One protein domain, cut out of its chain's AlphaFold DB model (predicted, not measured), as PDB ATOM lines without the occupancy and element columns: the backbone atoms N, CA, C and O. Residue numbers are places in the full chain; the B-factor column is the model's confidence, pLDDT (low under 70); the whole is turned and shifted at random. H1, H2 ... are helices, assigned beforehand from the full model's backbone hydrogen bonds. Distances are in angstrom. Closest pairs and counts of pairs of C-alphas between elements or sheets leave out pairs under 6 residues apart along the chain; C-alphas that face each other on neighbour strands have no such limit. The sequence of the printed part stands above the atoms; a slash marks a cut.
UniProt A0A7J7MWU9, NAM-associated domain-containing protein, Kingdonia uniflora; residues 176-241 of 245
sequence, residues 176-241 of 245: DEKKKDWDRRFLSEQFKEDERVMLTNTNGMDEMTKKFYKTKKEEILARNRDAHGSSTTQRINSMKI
ATOM      1  N   ASP A 176      -7.777 -21.399 -26.546       90.00
ATOM      2  CA  ASP A 176      -8.952 -20.599 -26.886       90.00
ATOM      3  C   ASP A 176     -10.212 -21.104 -26.173       90.00
ATOM      4  O   ASP A 176     -11.031 -20.307 -25.709       90.00
ATOM      5  N   GLU A 177     -10.373 -22.423 -26.045       90.38
ATOM      6  CA  GLU A 177     -11.474 -23.029 -25.296       90.38
ATOM      7  C   GLU A 177     -11.387 -22.692 -23.805       90.38
ATOM      8  O   GLU A 177     -12.374 -22.249 -23.211       90.38
ATOM      9  N   LYS A 178     -10.198 -22.817 -23.203       87.38
ATOM     10  CA  LYS A 178      -9.982 -22.431 -21.804       87.38
ATOM     11  C   LYS A 178     -10.234 -20.950 -21.586       87.38
ATOM     12  O   LYS A 178     -10.863 -20.596 -20.592       87.38
ATOM     13  N   LYS A 179      -9.806 -20.094 -22.514       91.38
ATOM     14  CA  LYS A 179     -10.074 -18.656 -22.460       91.38
ATOM     15  C   LYS A 179     -11.575 -18.364 -22.488       91.38
ATOM     16  O   LYS A 179     -12.063 -17.637 -21.632       91.38
ATOM     17  N   LYS A 180     -12.327 -18.998 -23.394       91.56
ATOM     18  CA  LYS A 180     -13.792 -18.858 -23.463       91.56
ATOM     19  C   LYS A 180     -14.498 -19.348 -22.198       91.56
ATOM     20  O   LYS A 180     -15.485 -18.739 -21.788       91.56
ATOM     21  N   ASP A 181     -14.037 -20.443 -21.592       87.94
ATOM     22  CA  ASP A 181     -14.605 -20.935 -20.328       87.94
ATOM     23  C   ASP A 181     -14.338 -19.954 -19.178       87.94
ATOM     24  O   ASP A 181     -15.234 -19.657 -18.389       87.94
ATOM     25  N   TRP A 182     -13.133 -19.382 -19.128       84.56
ATOM     26  CA  TRP A 182     -12.787 -18.322 -18.182       84.56
ATOM     27  C   TRP A 182     -13.660 -17.080 -18.354       84.56
ATOM     28  O   TRP A 182     -14.253 -16.628 -17.375       84.56
ATOM     29  N   ASP A 183     -13.811 -16.587 -19.584       87.81
ATOM     30  CA  ASP A 183     -14.670 -15.439 -19.880       87.81
ATOM     31  C   ASP A 183     -16.118 -15.724 -19.445       87.81
ATOM     32  O   ASP A 183     -16.743 -14.913 -18.767       87.81
ATOM     33  N   ARG A 184     -16.649 -16.919 -19.740       90.12
ATOM     34  CA  ARG A 184     -18.008 -17.316 -19.332       90.12
ATOM     35  C   ARG A 184     -18.185 -17.317 -17.813       90.12
ATOM     36  O   ARG A 184     -19.215 -16.849 -17.324       90.12
ATOM     37  N   ARG A 185     -17.215 -17.853 -17.068       87.56
ATOM     38  CA  ARG A 185     -17.254 -17.875 -15.597       87.56
ATOM     39  C   ARG A 185     -17.195 -16.466 -15.027       87.56
ATOM     40  O   ARG A 185     -18.028 -16.131 -14.190       87.56
ATOM     41  N   PHE A 186     -16.282 -15.645 -15.537       90.12
ATOM     42  CA  PHE A 186     -16.124 -14.259 -15.114       90.12
ATOM     43  C   PHE A 186     -17.398 -13.442 -15.358       90.12
ATOM     44  O   PHE A 186     -17.893 -12.790 -14.442       90.12
ATOM     45  N   LEU A 187     -17.996 -13.546 -16.550       89.38
ATOM     46  CA  LEU A 187     -19.262 -12.875 -16.856       89.38
ATOM     47  C   LEU A 187     -20.398 -13.349 -15.941       89.38
ATOM     48  O   LEU A 187     -21.209 -12.541 -15.491       89.38
ATOM     49  N   SER A 188     -20.471 -14.651 -15.650       90.00
ATOM     50  CA  SER A 188     -21.495 -15.177 -14.745       90.00
ATOM     51  C   SER A 188     -21.330 -14.661 -13.318       90.00
ATOM     52  O   SER A 188     -22.332 -14.435 -12.642       90.00
ATOM     53  N   GLU A 189     -20.098 -14.519 -12.844       91.06
ATOM     54  CA  GLU A 189     -19.798 -14.018 -11.505       91.06
ATOM     55  C   GLU A 189     -20.076 -12.518 -11.399       91.06
ATOM     56  O   GLU A 189     -20.746 -12.082 -10.465       91.06
ATOM     57  N   GLN A 190     -19.691 -11.754 -12.423       91.56
ATOM     58  CA  GLN A 190     -20.031 -10.342 -12.542       91.56
ATOM     59  C   GLN A 190     -21.549 -10.121 -12.525       91.56
ATOM     60  O   GLN A 190     -22.029  -9.232 -11.831       91.56
ATOM     61  N   PHE A 191     -22.320 -10.957 -13.228       93.94
ATOM     62  CA  PHE A 191     -23.779 -10.841 -13.244       93.94
ATOM     63  C   PHE A 191     -24.406 -11.093 -11.866       93.94
ATOM     64  O   PHE A 191     -25.305 -10.364 -11.454       93.94
ATOM     65  N   LYS A 192     -23.909 -12.094 -11.128       95.75
ATOM     66  CA  LYS A 192     -24.359 -12.374  -9.752       95.75
ATOM     67  C   LYS A 192     -24.024 -11.228  -8.803       95.75
ATOM     68  O   LYS A 192     -24.818 -10.900  -7.923       95.75
ATOM     69  N   GLU A 193     -22.854 -10.621  -8.973       95.62
ATOM     70  CA  GLU A 193     -22.445  -9.468  -8.177       95.62
ATOM     71  C   GLU A 193     -23.315  -8.245  -8.474       95.62
ATOM     72  O   GLU A 193     -23.824  -7.612  -7.549       95.62
ATOM     73  N   ASP A 194     -23.553  -7.957  -9.753       96.81
ATOM     74  CA  ASP A 194     -24.429  -6.871 -10.182       96.81
ATOM     75  C   ASP A 194     -25.862  -7.076  -9.641       96.81
ATOM     76  O   ASP A 194     -26.475  -6.139  -9.124       96.81
ATOM     77  N   GLU A 195     -26.382  -8.309  -9.671       97.19
ATOM     78  CA  GLU A 195     -27.677  -8.675  -9.079       97.19
ATOM     79  C   GLU A 195     -27.709  -8.426  -7.562       97.19
ATOM     80  O   GLU A 195     -28.630  -7.781  -7.047       97.19
ATOM     81  N   ARG A 196     -26.673  -8.866  -6.837       97.88
ATOM     82  CA  ARG A 196     -26.531  -8.638  -5.391       97.88
ATOM     83  C   ARG A 196     -26.504  -7.149  -5.054       97.88
ATOM     84  O   ARG A 196     -27.202  -6.706  -4.136       97.88
ATOM     85  N   VAL A 197     -25.734  -6.363  -5.804       98.06
ATOM     86  CA  VAL A 197     -25.661  -4.907  -5.648       98.06
ATOM     87  C   VAL A 197     -27.037  -4.287  -5.871       98.06
ATOM     88  O   VAL A 197     -27.484  -3.500  -5.038       98.06
ATOM     89  N   MET A 198     -27.742  -4.668  -6.940       97.25
ATOM     90  CA  MET A 198     -29.069  -4.146  -7.279       97.25
ATOM     91  C   MET A 198     -30.113  -4.427  -6.189       97.25
ATOM     92  O   MET A 198     -30.881  -3.522  -5.838       97.25
ATOM     93  N   LEU A 199     -30.096  -5.628  -5.606       97.81
ATOM     94  CA  LEU A 199     -31.037  -6.066  -4.568       97.81
ATOM     95  C   LEU A 199     -30.681  -5.593  -3.152       97.81
ATOM     96  O   LEU A 199     -31.542  -5.616  -2.272       97.81
ATOM     97  N   THR A 200     -29.450  -5.132  -2.915       97.81
ATOM     98  CA  THR A 200     -29.044  -4.618  -1.599       97.81
ATOM     99  C   THR A 200     -29.952  -3.463  -1.163       97.81
ATOM    100  O   THR A 200     -30.045  -2.426  -1.839       97.81
ATOM    101  N   ASN A 201     -30.613  -3.649  -0.016       98.19
ATOM    102  CA  ASN A 201     -31.393  -2.618   0.656       98.19
ATOM    103  C   ASN A 201     -30.442  -1.665   1.388       98.19
ATOM    104  O   ASN A 201     -29.649  -2.091   2.221       98.19
ATOM    105  N   THR A 202     -30.527  -0.376   1.076       98.06
ATOM    106  CA  THR A 202     -29.661   0.662   1.651       98.06
ATOM    107  C   THR A 202     -30.324   1.417   2.808       98.06
ATOM    108  O   THR A 202     -29.761   2.383   3.328       98.06
ATOM    109  N   ASN A 203     -31.521   0.999   3.236       98.00
ATOM    110  CA  ASN A 203     -32.191   1.568   4.401       98.00
ATOM    111  C   ASN A 203     -31.438   1.176   5.679       98.00
ATOM    112  O   ASN A 203     -31.306  -0.004   5.988       98.00
ATOM    113  N   GLY A 204     -30.965   2.175   6.427       97.38
ATOM    114  CA  GLY A 204     -30.218   1.975   7.675       97.38
ATOM    115  C   GLY A 204     -28.695   1.907   7.519       97.38
ATOM    116  O   GLY A 204     -28.005   1.746   8.520       97.38
ATOM    117  N   MET A 205     -28.161   2.056   6.303       98.00
ATOM    118  CA  MET A 205     -26.723   2.249   6.079       98.00
ATOM    119  C   MET A 205     -26.320   3.712   6.300       98.00
ATOM    120  O   MET A 205     -27.158   4.612   6.206       98.00
ATOM    121  N   ASP A 206     -25.032   3.952   6.555       98.50
ATOM    122  CA  ASP A 206     -24.490   5.309   6.589       98.50
ATOM    123  C   ASP A 206     -24.591   5.991   5.207       98.50
ATOM    124  O   ASP A 206     -24.700   5.335   4.164       98.50
ATOM    125  N   GLU A 207     -24.546   7.324   5.192       98.19
ATOM    126  CA  GLU A 207     -24.748   8.117   3.975       98.19
ATOM    127  C   GLU A 207     -23.656   7.884   2.910       98.19
ATOM    128  O   GLU A 207     -23.937   7.892   1.710       98.19
ATOM    129  N   MET A 208     -22.415   7.621   3.326       97.62
ATOM    130  CA  MET A 208     -21.295   7.316   2.432       97.62
ATOM    131  C   MET A 208     -21.485   5.950   1.760       97.62
ATOM    132  O   MET A 208     -21.383   5.847   0.535       97.62
ATOM    133  N   THR A 209     -21.841   4.919   2.525       97.62
ATOM    134  CA  THR A 209     -22.133   3.570   2.018       97.62
ATOM    135  C   THR A 209     -23.354   3.585   1.099       97.62
ATOM    136  O   THR A 209     -23.350   2.989   0.020       97.62
ATOM    137  N   LYS A 210     -24.392   4.339   1.465       98.44
ATOM    138  CA  LYS A 210     -25.577   4.541   0.627       98.44
ATOM    139  C   LYS A 210     -25.221   5.178  -0.715       98.44
ATOM    140  O   LYS A 210     -25.700   4.719  -1.755       98.44
ATOM    141  N   LYS A 211     -24.354   6.196  -0.704       98.06
ATOM    142  CA  LYS A 211     -23.841   6.840  -1.920       98.06
ATOM    143  C   LYS A 211     -23.041   5.861  -2.780       98.06
ATOM    144  O   LYS A 211     -23.269   5.818  -3.984       98.06
ATOM    145  N   PHE A 212     -22.187   5.032  -2.177       98.19
ATOM    146  CA  PHE A 212     -21.429   3.997  -2.887       98.19
ATOM    147  C   PHE A 212     -22.343   3.024  -3.648       98.19
ATOM    148  O   PHE A 212     -22.200   2.868  -4.862       98.19
ATOM    149  N   TYR A 213     -23.330   2.425  -2.972       98.19
ATOM    150  CA  TYR A 213     -24.266   1.502  -3.625       98.19
ATOM    151  C   TYR A 213     -25.120   2.198  -4.680       98.19
ATOM    152  O   TYR A 213     -25.403   1.607  -5.719       98.19
ATOM    153  N   LYS A 214     -25.510   3.459  -4.458       97.94
ATOM    154  CA  LYS A 214     -26.230   4.246  -5.463       97.94
ATOM    155  C   LYS A 214     -25.396   4.419  -6.736       97.94
ATOM    156  O   LYS A 214     -25.885   4.089  -7.811       97.94
ATOM    157  N   THR A 215     -24.137   4.846  -6.611       98.25
ATOM    158  CA  THR A 215     -23.216   4.973  -7.751       98.25
ATOM    159  C   THR A 215     -23.017   3.635  -8.458       98.25
ATOM    160  O   THR A 215     -23.078   3.576  -9.682       98.25
ATOM    161  N   LYS A 216     -22.847   2.539  -7.710       98.00
ATOM    162  CA  LYS A 216     -22.696   1.204  -8.303       98.00
ATOM    163  C   LYS A 216     -23.937   0.750  -9.071       98.00
ATOM    164  O   LYS A 216     -23.805   0.240 -10.178       98.00
ATOM    165  N   LYS A 217     -25.142   0.988  -8.542       98.25
ATOM    166  CA  LYS A 217     -26.399   0.707  -9.258       98.25
ATOM    167  C   LYS A 217     -26.506   1.527 -10.547       98.25
ATOM    168  O   LYS A 217     -26.904   0.991 -11.576       98.25
ATOM    169  N   GLU A 218     -26.130   2.804 -10.511       97.62
ATOM    170  CA  GLU A 218     -26.115   3.667 -11.701       97.62
ATOM    171  C   GLU A 218     -25.115   3.174 -12.762       97.62
ATOM    172  O   GLU A 218     -25.462   3.124 -13.942       97.62
ATOM    173  N   GLU A 219     -23.922   2.728 -12.354       97.06
ATOM    174  CA  GLU A 219     -22.905   2.140 -13.240       97.06
ATOM    175  C   GLU A 219     -23.424   0.876 -13.953       97.06
ATOM    176  O   GLU A 219     -23.298   0.745 -15.172       97.06
ATOM    177  N   ILE A 220     -24.065  -0.032 -13.208       96.19
ATOM    178  CA  ILE A 220     -24.663  -1.265 -13.747       96.19
ATOM    179  C   ILE A 220     -25.759  -0.930 -14.765       96.19
ATOM    180  O   ILE A 220     -25.816  -1.506 -15.853       96.19
ATOM    181  N   LEU A 221     -26.618   0.042 -14.446       95.81
ATOM    182  CA  LEU A 221     -27.683   0.481 -15.347       95.81
ATOM    183  C   LEU A 221     -27.137   1.132 -16.624       95.81
ATOM    184  O   LEU A 221     -27.712   0.915 -17.692       95.81
ATOM    185  N   ALA A 222     -26.048   1.900 -16.543       95.44
ATOM    186  CA  ALA A 222     -25.391   2.479 -17.714       95.44
ATOM    187  C   ALA A 222     -24.819   1.385 -18.629       95.44
ATOM    188  O   ALA A 222     -25.151   1.340 -19.813       95.44
ATOM    189  N   ARG A 223     -24.080   0.424 -18.057       93.12
ATOM    190  CA  ARG A 223     -23.514  -0.721 -18.787       93.12
ATOM    191  C   ARG A 223     -24.590  -1.527 -19.526       93.12
ATOM    192  O   ARG A 223     -24.411  -1.905 -20.684       93.12
ATOM    193  N   ASN A 224     -25.739  -1.740 -18.883       90.25
ATOM    194  CA  ASN A 224     -26.866  -2.457 -19.482       90.25
ATOM    195  C   ASN A 224     -27.518  -1.680 -20.636       90.25
ATOM    196  O   ASN A 224     -27.967  -2.293 -21.607       90.25
ATOM    197  N   ARG A 225     -27.555  -0.342 -20.578       90.69
ATOM    198  CA  ARG A 225     -28.052   0.478 -21.698       90.69
ATOM    199  C   ARG A 225     -27.178   0.308 -22.936       90.69
ATOM    200  O   ARG A 225     -27.720   0.108 -24.022       90.69
ATOM    201  N   ASP A 226     -25.861   0.315 -22.771       88.06
ATOM    202  CA  ASP A 226     -24.920   0.204 -23.890       88.06
ATOM    203  C   ASP A 226     -24.968  -1.187 -24.544       88.06
ATOM    204  O   ASP A 226     -24.980  -1.306 -25.775       88.06
ATOM    205  N   ALA A 227     -25.101  -2.244 -23.733       82.62
ATOM    206  CA  ALA A 227     -25.252  -3.615 -24.222       82.62
ATOM    207  C   ALA A 227     -26.503  -3.789 -25.108       82.62
ATOM    208  O   ALA A 227     -26.443  -4.418 -26.169       82.62
ATOM    209  N   HIS A 228     -27.634  -3.187 -24.723       69.00
ATOM    210  CA  HIS A 228     -28.875  -3.251 -25.502       69.00
ATOM    211  C   HIS A 228     -28.920  -2.255 -26.678       69.00
ATOM    212  O   HIS A 228     -29.528  -2.546 -27.717       69.00
ATOM    213  N   GLY A 229     -28.244  -1.107 -26.564       63.22
ATOM    214  CA  GLY A 229     -28.134  -0.108 -27.634       63.22
ATOM    215  C   GLY A 229     -27.310  -0.589 -28.835       63.22
ATOM    216  O   GLY A 229     -27.670  -0.325 -29.989       63.22
ATOM    217  N   SER A 230     -26.256  -1.371 -28.584       57.97
ATOM    218  CA  SER A 230     -25.400  -1.940 -29.635       57.97
ATOM    219  C   SER A 230     -26.132  -2.982 -30.502       57.97
ATOM    220  O   SER A 230     -26.052  -2.947 -31.732       57.97
ATOM    221  N   SER A 231     -26.948  -3.850 -29.888       54.84
ATOM    222  CA  SER A 231     -27.698  -4.897 -30.606       54.84
ATOM    223  C   SER A 231     -28.796  -4.332 -31.522       54.84
ATOM    224  O   SER A 231     -29.007  -4.818 -32.637       54.84
ATOM    225  N   THR A 232     -29.466  -3.258 -31.098       56.81
ATOM    226  CA  THR A 232     -30.562  -2.650 -31.873       56.81
ATOM    227  C   THR A 232     -30.043  -1.912 -33.114       56.81
ATOM    228  O   THR A 232     -30.647  -1.985 -34.183       56.81
ATOM    229  N   THR A 233     -28.878  -1.265 -33.010       53.91
ATOM    230  CA  THR A 233     -28.281  -0.493 -34.113       53.91
ATOM    231  C   THR A 233     -27.743  -1.395 -35.232       53.91
ATOM    232  O   THR A 233     -27.914  -1.082 -36.411       53.91
ATOM    233  N   GLN A 234     -27.173  -2.560 -34.898       54.00
ATOM    234  CA  GLN A 234     -26.750  -3.535 -35.913       54.00
ATOM    235  C   GLN A 234     -27.936  -4.118 -36.695       54.00
ATOM    236  O   GLN A 234     -27.834  -4.313 -37.906       54.00
ATOM    237  N   ARG A 235     -29.086  -4.321 -36.038       52.91
ATOM    238  CA  ARG A 235     -30.300  -4.853 -36.675       52.91
ATOM    239  C   ARG A 235     -30.968  -3.857 -37.631       52.91
ATOM    240  O   ARG A 235     -31.531  -4.262 -38.639       52.91
ATOM    241  N   ILE A 236     -30.894  -2.557 -37.345       59.34
ATOM    242  CA  ILE A 236     -31.438  -1.520 -38.240       59.34
ATOM    243  C   ILE A 236     -30.547  -1.344 -39.481       59.34
ATOM    244  O   ILE A 236     -31.057  -1.139 -40.583       59.34
ATOM    245  N   ASN A 237     -29.227  -1.473 -39.329       57.31
ATOM    246  CA  ASN A 237     -28.304  -1.368 -40.458       57.31
ATOM    247  C   ASN A 237     -28.357  -2.589 -41.391       57.31
ATOM    248  O   ASN A 237     -28.211  -2.412 -42.598       57.31
ATOM    249  N   SER A 238     -28.643  -3.798 -40.888       57.28
ATOM    250  CA  SER A 238     -28.828  -4.974 -41.754       57.28
ATOM    251  C   SER A 238     -30.113  -4.906 -42.587       57.28
ATOM    252  O   SER A 238     -30.109  -5.316 -43.743       57.28
ATOM    253  N   MET A 239     -31.188  -4.303 -42.068       55.41
ATOM    254  CA  MET A 239     -32.446  -4.146 -42.816       55.41
ATOM    255  C   MET A 239     -32.386  -3.078 -43.924       55.41
ATOM    256  O   MET A 239     -33.251  -3.060 -44.795       55.41
ATOM    257  N   LYS A 240     -31.381  -2.191 -43.930       57.25
ATOM    258  CA  LYS A 240     -31.220  -1.163 -44.978       57.25
ATOM    259  C   LYS A 240     -30.484  -1.647 -46.231       57.25
ATOM    260  O   LYS A 240     -30.536  -0.954 -47.241       57.25
ATOM    261  N   ILE A 241     -29.815  -2.800 -46.182       57.25
ATOM    262  CA  ILE A 241     -29.007  -3.306 -47.305       57.25
ATOM    263  C   ILE A 241     -29.826  -4.233 -48.226       57.25
ATOM    264  O   ILE A 241     -29.516  -4.343 -49.406       57.25
TER     265      ILE A 241
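Overview. This is residues 176 to 241 of the 245 residues of the protein "NAM-associated domain-containing protein" of Kingdonia uniflora (UniProt A0A7J7MWU9). One long helix, H2, makes the long axis, and the shorter H1 slants away from it as the other arm of an open, lopsided V. The arms meet where residues 194 to 198 of H1 touch residues 213 to 220 of H2; residues 176 to 190 and 222 to 241 stick out. The printed part has 66 residues, two named helices in the order H1, H2 and no named strand: all helix. It is extended, with a radius of gyration of the C-alphas of 17.0 A, and flat, spanning 55 by 34 by 15 A.

Arrangement. H2, residues 207 to 239, touches H1, residues 176 to 199. Their closest C-alphas, those of Lys 217 and Met 198, are 5.9 A apart. They run opposite ways at a steep tilt of 52 degrees. Every O i to N i+4 pair is within hydrogen-bond range in H1, and 28 of 29 in H2.

Along the chain. H2 measures 49.0 A from C-alpha 207 to C-alpha 239 at (-32.446, -4.146, -42.816). H1 measures 34.6 A from C-alpha 176 at (-8.952, -20.599, -26.886).

Size, cuts and confidence. The farthest C-alphas, of Gly 204 and Ile 241, are 55.2 A apart. The link is short; the printed part has no cut. Residues 228 to 241 have pLDDT under 70.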